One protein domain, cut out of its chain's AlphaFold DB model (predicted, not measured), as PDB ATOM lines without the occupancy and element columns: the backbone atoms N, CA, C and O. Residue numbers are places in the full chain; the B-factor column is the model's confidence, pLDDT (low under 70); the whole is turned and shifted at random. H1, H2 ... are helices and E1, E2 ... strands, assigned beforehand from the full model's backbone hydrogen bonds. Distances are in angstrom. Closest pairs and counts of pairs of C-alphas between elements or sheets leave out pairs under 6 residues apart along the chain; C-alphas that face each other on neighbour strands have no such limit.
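Overview. This is residues 2 to 54 of the 69 residues of the protein "tRNA pseudouridine synthase C" of Candidatus Omnitrophica bacterium ADurb.Bin314 (UniProt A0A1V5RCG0). An open, stretched chain has the antiparallel hairpin E1 and E2 at one end, the short helices H1 and H2 at the other, and residues 17 to 28 joining them, while H3 folds back partway. The 53 printed residues hold, in order, H1, H2, E1, E2 and H3, a mixed class. The whole is extended, radius of gyration of the C-alphas 17.2 A, and only just flat, spanning 52 by 26 by 13 A.

Arrangement. H1, residues 2 to 8, and H2, residues 12 to 16, are apart. E1, residues 29 to 33, and E2, residues 40 to 44, are antiparallel at 167 degrees, with N 43 and O 30 2.8 A apart. H3, residues 49 to 54, is apart from E1. Every O i to N i+4 pair is within hydrogen-bond range in H1, but 0 of 1 in H2 and 0 of 2 in H3; O i to N i+3 gives 2 of 2 and 2 of 3.

Along the chain. H1 begins at C-alpha 2 (26.848, -13.734, 54.414) and measures 10.1 A, H2 8.2 A, E1 and E2 13.8 A each. H3, 10.1 A, ends at C-alpha 54 (33.765, -4.893, 43.961).

Size, cuts and confidence. The C-alphas of Asp 13 and Thr 37, the two farthest apart, are 51.6 A apart. The printed part has no cut; H2 to E1 is a long link. Residues 2 to 4 have pLDDT under 70.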
ATOM      1  N   PHE A   2      25.695 -12.842  54.177       61.16
ATOM      2  CA  PHE A   2      26.848 -13.734  54.414       61.16
ATOM      3  C   PHE A   2      26.629 -14.773  55.528       61.16
ATOM      4  O   PHE A   2      26.980 -15.931  55.353       61.16
ATOM      5  N   GLU A   3      26.004 -14.389  56.644       61.03
ATOM      6  CA  GLU A   3      25.742 -15.299  57.775       61.03
ATOM      7  C   GLU A   3      24.812 -16.462  57.388       61.03
ATOM      8  O   GLU A   3      25.102 -17.617  57.680       61.03
ATOM      9  N   ARG A   4      23.763 -16.183  56.598       67.81
ATOM     10  CA  ARG A   4      22.872 -17.217  56.049       67.81
ATOM     11  C   ARG A   4      23.615 -18.193  55.130       67.81
ATOM     12  O   ARG A   4      23.409 -19.389  55.239       67.81
ATOM     13  N   TYR A   5      24.527 -17.704  54.284       70.88
ATOM     14  CA  TYR A   5      25.363 -18.565  53.433       70.88
ATOM     15  C   TYR A   5      26.273 -19.495  54.254       70.88
ATOM     16  O   TYR A   5      26.450 -20.655  53.895       70.88
ATOM     17  N   ILE A   6      26.825 -19.006  55.371       73.44
ATOM     18  CA  ILE A   6      27.689 -19.804  56.256       73.44
ATOM     19  C   ILE A   6      26.907 -20.948  56.919       73.44
ATOM     20  O   ILE A   6      27.447 -22.042  57.067       73.44
ATOM     21  N   HIS A   7      25.651 -20.711  57.302       78.56
ATOM     22  CA  HIS A   7      24.837 -21.701  58.012       78.56
ATOM     23  C   HIS A   7      24.025 -22.625  57.095       78.56
ATOM     24  O   HIS A   7      23.849 -23.796  57.417       78.56
ATOM     25  N   GLU A   8      23.535 -22.118  55.964       81.62
ATOM     26  CA  GLU A   8      22.554 -22.803  55.109       81.62
ATOM     27  C   GLU A   8      23.102 -23.132  53.709       81.62
ATOM     28  O   GLU A   8      22.413 -23.755  52.898       81.62
ATOM     29  N   GLY A   9      24.340 -22.733  53.403       75.50
ATOM     30  CA  GLY A   9      24.956 -22.930  52.093       75.50
ATOM     31  C   GLY A   9      24.371 -22.034  50.997       75.50
ATOM     32  O   GLY A   9      23.680 -21.046  51.253       75.50
ATOM     33  N   TRP A  10      24.692 -22.360  49.742       75.81
ATOM     34  CA  TRP A  10      24.192 -21.635  48.574       75.81
ATOM     35  C   TRP A  10      22.724 -21.976  48.299       75.81
ATOM     36  O   TRP A  10      22.384 -23.145  48.123       75.81
ATOM     37  N   GLN A  11      21.877 -20.951  48.211       82.31
ATOM     38  CA  GLN A  11      20.460 -21.063  47.858       82.31
ATOM     39  C   GLN A  11      20.195 -20.291  46.555       82.31
ATOM     40  O   GLN A  11      20.813 -19.254  46.312       82.31
ATOM     41  N   GLU A  12      19.291 -20.781  45.698       80.25
ATOM     42  CA  GLU A  12      19.090 -20.221  44.344       80.25
ATOM     43  C   GLU A  12      18.617 -18.753  44.368       80.25
ATOM     44  O   GLU A  12      18.979 -17.959  43.502       80.25
ATOM     45  N   ASP A  13      17.871 -18.353  45.401       82.25
ATOM     46  CA  ASP A  13      17.400 -16.977  45.592       82.25
ATOM     47  C   ASP A  13      18.549 -15.977  45.831       82.25
ATOM     48  O   ASP A  13      18.445 -14.797  45.478       82.25
ATOM     49  N   MET A  14      19.683 -16.451  46.357       76.50
ATOM     50  CA  MET A  14      20.871 -15.639  46.633       76.50
ATOM     51  C   MET A  14      21.575 -15.180  45.358       76.50
ATOM     52  O   MET A  14      22.252 -14.153  45.380       76.50
ATOM     53  N   ARG A  15      21.373 -15.873  44.232       73.75
ATOM     54  CA  ARG A  15      21.973 -15.532  42.934       73.75
ATOM     55  C   ARG A  15      21.609 -14.125  42.458       73.75
ATOM     56  O   ARG A  15      22.393 -13.473  41.781       73.75
ATOM     57  N   SER A  16      20.427 -13.644  42.842       76.19
ATOM     58  CA  SER A  16      19.945 -12.300  42.506       76.19
ATOM     59  C   SER A  16      20.655 -11.177  43.279       76.19
ATOM     60  O   SER A  16      20.649 -10.026  42.843       76.19
ATOM     61  N   VAL A  17      21.278 -11.502  44.418       73.62
ATOM     62  CA  VAL A  17      21.862 -10.522  45.348       73.62
ATOM     63  C   VAL A  17      23.382 -10.657  45.441       73.62
ATOM     64  O   VAL A  17      24.089  -9.660  45.606       73.62
ATOM     65  N   VAL A  18      23.907 -11.877  45.316       72.88
ATOM     66  CA  VAL A  18      25.342 -12.156  45.261       72.88
ATOM     67  C   VAL A  18      25.830 -11.886  43.846       72.88
ATOM     68  O   VAL A  18      25.680 -12.702  42.945       72.88
ATOM     69  N   LYS A  19      26.426 -10.710  43.657       74.75
ATOM     70  CA  LYS A  19      26.967 -10.286  42.360       74.75
ATOM     71  C   LYS A  19      28.328 -10.912  42.030       74.75
ATOM     72  O   LYS A  19      28.755 -10.838  40.888       74.75
ATOM     73  N   ALA A  20      29.021 -11.483  43.018       75.00
ATOM     74  CA  ALA A  20      30.342 -12.081  42.838       75.00
ATOM     75  C   ALA A  20      30.228 -13.557  42.437       75.00
ATOM     76  O   ALA A  20      29.575 -14.333  43.127       75.00
ATOM     77  N   GLU A  21      30.919 -13.957  41.368       74.19
ATOM     78  CA  GLU A  21      30.930 -15.342  40.859       74.19
ATOM     79  C   GLU A  21      31.559 -16.351  41.836       74.19
ATOM     80  O   GLU A  21      31.341 -17.558  41.738       74.19
ATOM     81  N   ARG A  22      32.364 -15.861  42.781       78.00
ATOM     82  CA  ARG A  22      33.028 -16.647  43.824       78.00
ATOM     83  C   ARG A  22      33.257 -15.800  45.067       78.00
ATOM     84  O   ARG A  22      33.114 -14.579  45.040       78.00
ATOM     85  N   LEU A  23      33.680 -16.450  46.149       83.50
ATOM     86  CA  LEU A  23      34.061 -15.758  47.375       83.50
ATOM     87  C   LEU A  23      35.158 -14.720  47.086       83.50
ATOM     88  O   LEU A  23      36.192 -15.047  46.497       83.50
ATOM     89  N   LEU A  24      34.951 -13.487  47.552       86.19
ATOM     90  CA  LEU A  24      35.934 -12.400  47.491       86.19
ATOM     91  C   LEU A  24      37.049 -12.596  48.538       86.19
ATOM     92  O   LEU A  24      37.329 -11.721  49.351       86.19
ATOM     93  N   LEU A  25      37.660 -13.781  48.545       89.94
ATOM     94  CA  LEU A  25      38.753 -14.172  49.425       89.94
ATOM     95  C   LEU A  25      39.979 -14.509  48.576       89.94
ATOM     96  O   LEU A  25      39.918 -15.334  47.663       89.94
ATOM     97  N   HIS A  26      41.102 -13.866  48.880       92.75
ATOM     98  CA  HIS A  26      42.342 -14.037  48.139       92.75
ATOM     99  C   HIS A  26      43.546 -13.913  49.075       92.75
ATOM    100  O   HIS A  26      43.727 -12.887  49.730       92.75
ATOM    101  N   ALA A  27      44.380 -14.953  49.120       95.56
ATOM    102  CA  ALA A  27      45.666 -14.907  49.805       95.56
ATOM    103  C   ALA A  27      46.663 -14.114  48.945       95.56
ATOM    104  O   ALA A  27      47.273 -14.660  48.028       95.56
ATOM    105  N   SER A  28      46.789 -12.817  49.227       96.12
ATOM    106  CA  SER A  28      47.649 -11.883  48.482       96.12
ATOM    107  C   SER A  28      49.128 -11.948  48.870       96.12
ATOM    108  O   SER A  28      49.986 -11.376  48.194       96.12
ATOM    109  N   GLY A  29      49.444 -12.618  49.979       97.50
ATOM    110  CA  GLY A  29      50.797 -12.713  50.497       97.50
ATOM    111  C   GLY A  29      51.036 -13.997  51.272       97.50
ATOM    112  O   GLY A  29      50.146 -14.508  51.950       97.50
ATOM    113  N   LEU A  30      52.269 -14.486  51.175       98.25
ATOM    114  CA  LEU A  30      52.772 -15.624  51.930       98.25
ATOM    115  C   LEU A  30      54.167 -15.274  52.448       98.25
ATOM    116  O   LEU A  30      55.022 -14.826  51.683       98.25
ATOM    117  N   GLU A  31      54.396 -15.460  53.743       98.50
ATOM    118  CA  GLU A  31      55.673 -15.168  54.395       98.50
ATOM    119  C   GLU A  31      56.021 -16.323  55.332       98.50
ATOM    120  O   GLU A  31      55.212 -16.701  56.177       98.50
ATOM    121  N   PHE A  32      57.200 -16.915  55.141       98.44
ATOM    122  CA  PHE A  32      57.662 -18.059  55.927       98.44
ATOM    123  C   PHE A  32      59.191 -18.164  55.913       98.44
ATOM    124  O   PHE A  32      59.872 -17.471  55.156       98.44
ATOM    125  N   ILE A  33      59.724 -19.032  56.772       98.69
ATOM    126  CA  ILE A  33      61.147 -19.381  56.811       98.69
ATOM    127  C   ILE A  33      61.351 -20.603  55.914       98.69
ATOM    128  O   ILE A  33      60.708 -21.632  56.128       98.69
ATOM    129  N   HIS A  34      62.210 -20.493  54.901       98.25
ATOM    130  CA  HIS A  34      62.476 -21.586  53.975       98.25
ATOM    131  C   HIS A  34      63.067 -22.789  54.730       98.25
ATOM    132  O   HIS A  34      64.068 -22.632  55.426       98.25
ATOM    133  N   PRO A  35      62.501 -23.999  54.593       98.19
ATOM    134  CA  PRO A  35      62.831 -25.115  55.482       98.19
ATOM    135  C   PRO A  35      64.241 -25.692  55.284       98.19
ATOM    136  O   PRO A  35      64.689 -26.462  56.123       98.19
ATOM    137  N   VAL A  36      64.923 -25.361  54.179       98.38
ATOM    138  CA  VAL A  36      66.272 -25.878  53.870       98.38
ATOM    139  C   VAL A  36      67.348 -24.807  54.011       98.38
ATOM    140  O   VAL A  36      68.445 -25.097  54.469       98.38
ATOM    141  N   THR A  37      67.054 -23.576  53.593       98.00
ATOM    142  CA  THR A  37      68.037 -22.476  53.602       98.00
ATOM    143  C   THR A  37      67.898 -21.582  54.828       98.00
ATOM    144  O   THR A  37      68.742 -20.722  55.034       98.00
ATOM    145  N   GLU A  38      66.825 -21.755  55.609       98.00
ATOM    146  CA  GLU A  38      66.468 -20.934  56.776       98.00
ATOM    147  C   GLU A  38      66.284 -19.438  56.463       98.00
ATOM    148  O   GLU A  38      66.109 -18.603  57.351       98.00
ATOM    149  N   GLU A  39      66.248 -19.084  55.179       98.50
ATOM    150  CA  GLU A  39      66.031 -17.718  54.736       98.50
ATOM    151  C   GLU A  39      64.567 -17.321  54.895       98.50
ATOM    152  O   GLU A  39      63.638 -18.085  54.617       98.50
ATOM    153  N   LYS A  40      64.348 -16.073  55.300       98.50
ATOM    154  CA  LYS A  40      63.010 -15.500  55.355       98.50
ATOM    155  C   LYS A  40      62.548 -15.140  53.945       98.50
ATOM    156  O   LYS A  40      63.076 -14.212  53.337       98.50
ATOM    157  N   LEU A  41      61.524 -15.831  53.454       98.44
ATOM    158  CA  LEU A  41      60.961 -15.606  52.128       98.44
ATOM    159  C   LEU A  41      59.613 -14.898  52.206       98.44
ATOM    160  O   LEU A  41      58.817 -15.109  53.122       98.44
ATOM    161  N   LYS A  42      59.352 -14.064  51.198       98.44
ATOM    162  CA  LYS A  42      58.106 -13.319  51.052       98.44
ATOM    163  C   LYS A  42      57.633 -13.368  49.610       98.44
ATOM    164  O   LYS A  42      58.351 -12.961  48.702       98.44
ATOM    165  N   PHE A  43      56.397 -13.803  49.428       98.31
ATOM    166  CA  PHE A  43      55.726 -13.883  48.141       98.31
ATOM    167  C   PHE A  43      54.506 -12.970  48.141       98.31
ATOM    168  O   PHE A  43      53.851 -12.785  49.172       98.31
ATOM    169  N   ARG A  44      54.208 -12.393  46.979       98.06
ATOM    170  CA  ARG A  44      53.010 -11.588  46.740       98.06
ATOM    171  C   ARG A  44      52.359 -12.009  45.436       98.06
ATOM    172  O   ARG A  44      53.054 -12.323  44.473       98.06
ATOM    173  N   SER A  45      51.039 -11.966  45.413       97.00
ATOM    174  CA  SER A  45      50.212 -12.173  44.227       97.00
ATOM    175  C   SER A  45      49.393 -10.917  43.950       97.00
ATOM    176  O   SER A  45      49.004 -10.185  44.864       97.00
ATOM    177  N   ALA A  46      49.164 -10.639  42.666       94.62
ATOM    178  CA  ALA A  46      48.258  -9.576  42.258       94.62
ATOM    179  C   ALA A  46      46.814  -9.947  42.621       94.62
ATOM    180  O   ALA A  46      46.441 -11.123  42.588       94.62
ATOM    181  N   LEU A  47      45.999  -8.933  42.927       91.44
ATOM    182  CA  LEU A  47      44.567  -9.135  43.115       91.44
ATOM    183  C   LEU A  47      43.948  -9.716  41.831       91.44
ATOM    184  O   LEU A  47      44.277  -9.251  40.739       91.44
ATOM    185  N   PRO A  48      43.043 -10.702  41.941       90.75
ATOM    186  CA  PRO A  48      42.316 -11.213  40.790       90.75
ATOM    187  C   PRO A  48      41.501 -10.103  40.123       90.75
ATOM    188  O   PRO A  48      40.796  -9.367  40.809       90.75
ATOM    189  N   GLU A  49      41.537 -10.028  38.794       88.50
ATOM    190  CA  GLU A  49      40.854  -8.978  38.027       88.50
ATOM    191  C   GLU A  49      39.349  -8.909  38.330       88.50
ATOM    192  O   GLU A  49      38.800  -7.822  38.498       88.50
ATOM    193  N   CYS A  50      38.716 -10.067  38.554       84.06
ATOM    194  CA  CYS A  50      37.305 -10.185  38.927       84.06
ATOM    195  C   CYS A  50      36.942  -9.527  40.276       84.06
ATOM    196  O   CYS A  50      35.767  -9.457  40.623       84.06
ATOM    197  N   PHE A  51      37.916  -9.079  41.080       87.62
ATOM    198  CA  PHE A  51      37.656  -8.335  42.320       87.62
ATOM    199  C   PHE A  51      37.531  -6.826  42.072       87.62
ATOM    200  O   PHE A  51      36.995  -6.117  42.924       87.62
ATOM    201  N   SER A  52      37.996  -6.324  40.923       85.44
ATOM    202  CA  SER A  52      38.085  -4.886  40.630       85.44
ATOM    203  C   SER A  52      36.730  -4.185  40.725       85.44
ATOM    204  O   SER A  52      36.622  -3.140  41.361       85.44
ATOM    205  N   GLU A  53      35.676  -4.799  40.182       81.31
ATOM    206  CA  GLU A  53      34.309  -4.257  40.201       81.31
ATOM    207  C   GLU A  53      33.740  -4.103  41.621       81.31
ATOM    208  O   GLU A  53      32.920  -3.221  41.880       81.31
ATOM    209  N   PHE A  54      34.200  -4.930  42.563       81.06
ATOM    210  CA  PHE A  54      33.765  -4.893  43.961       81.06
ATOM    211  C   PHE A  54      34.569  -3.901  44.798       81.06
ATOM    212  O   PHE A  54      34.032  -3.306  45.731       81.06
TER     213      PHE A  54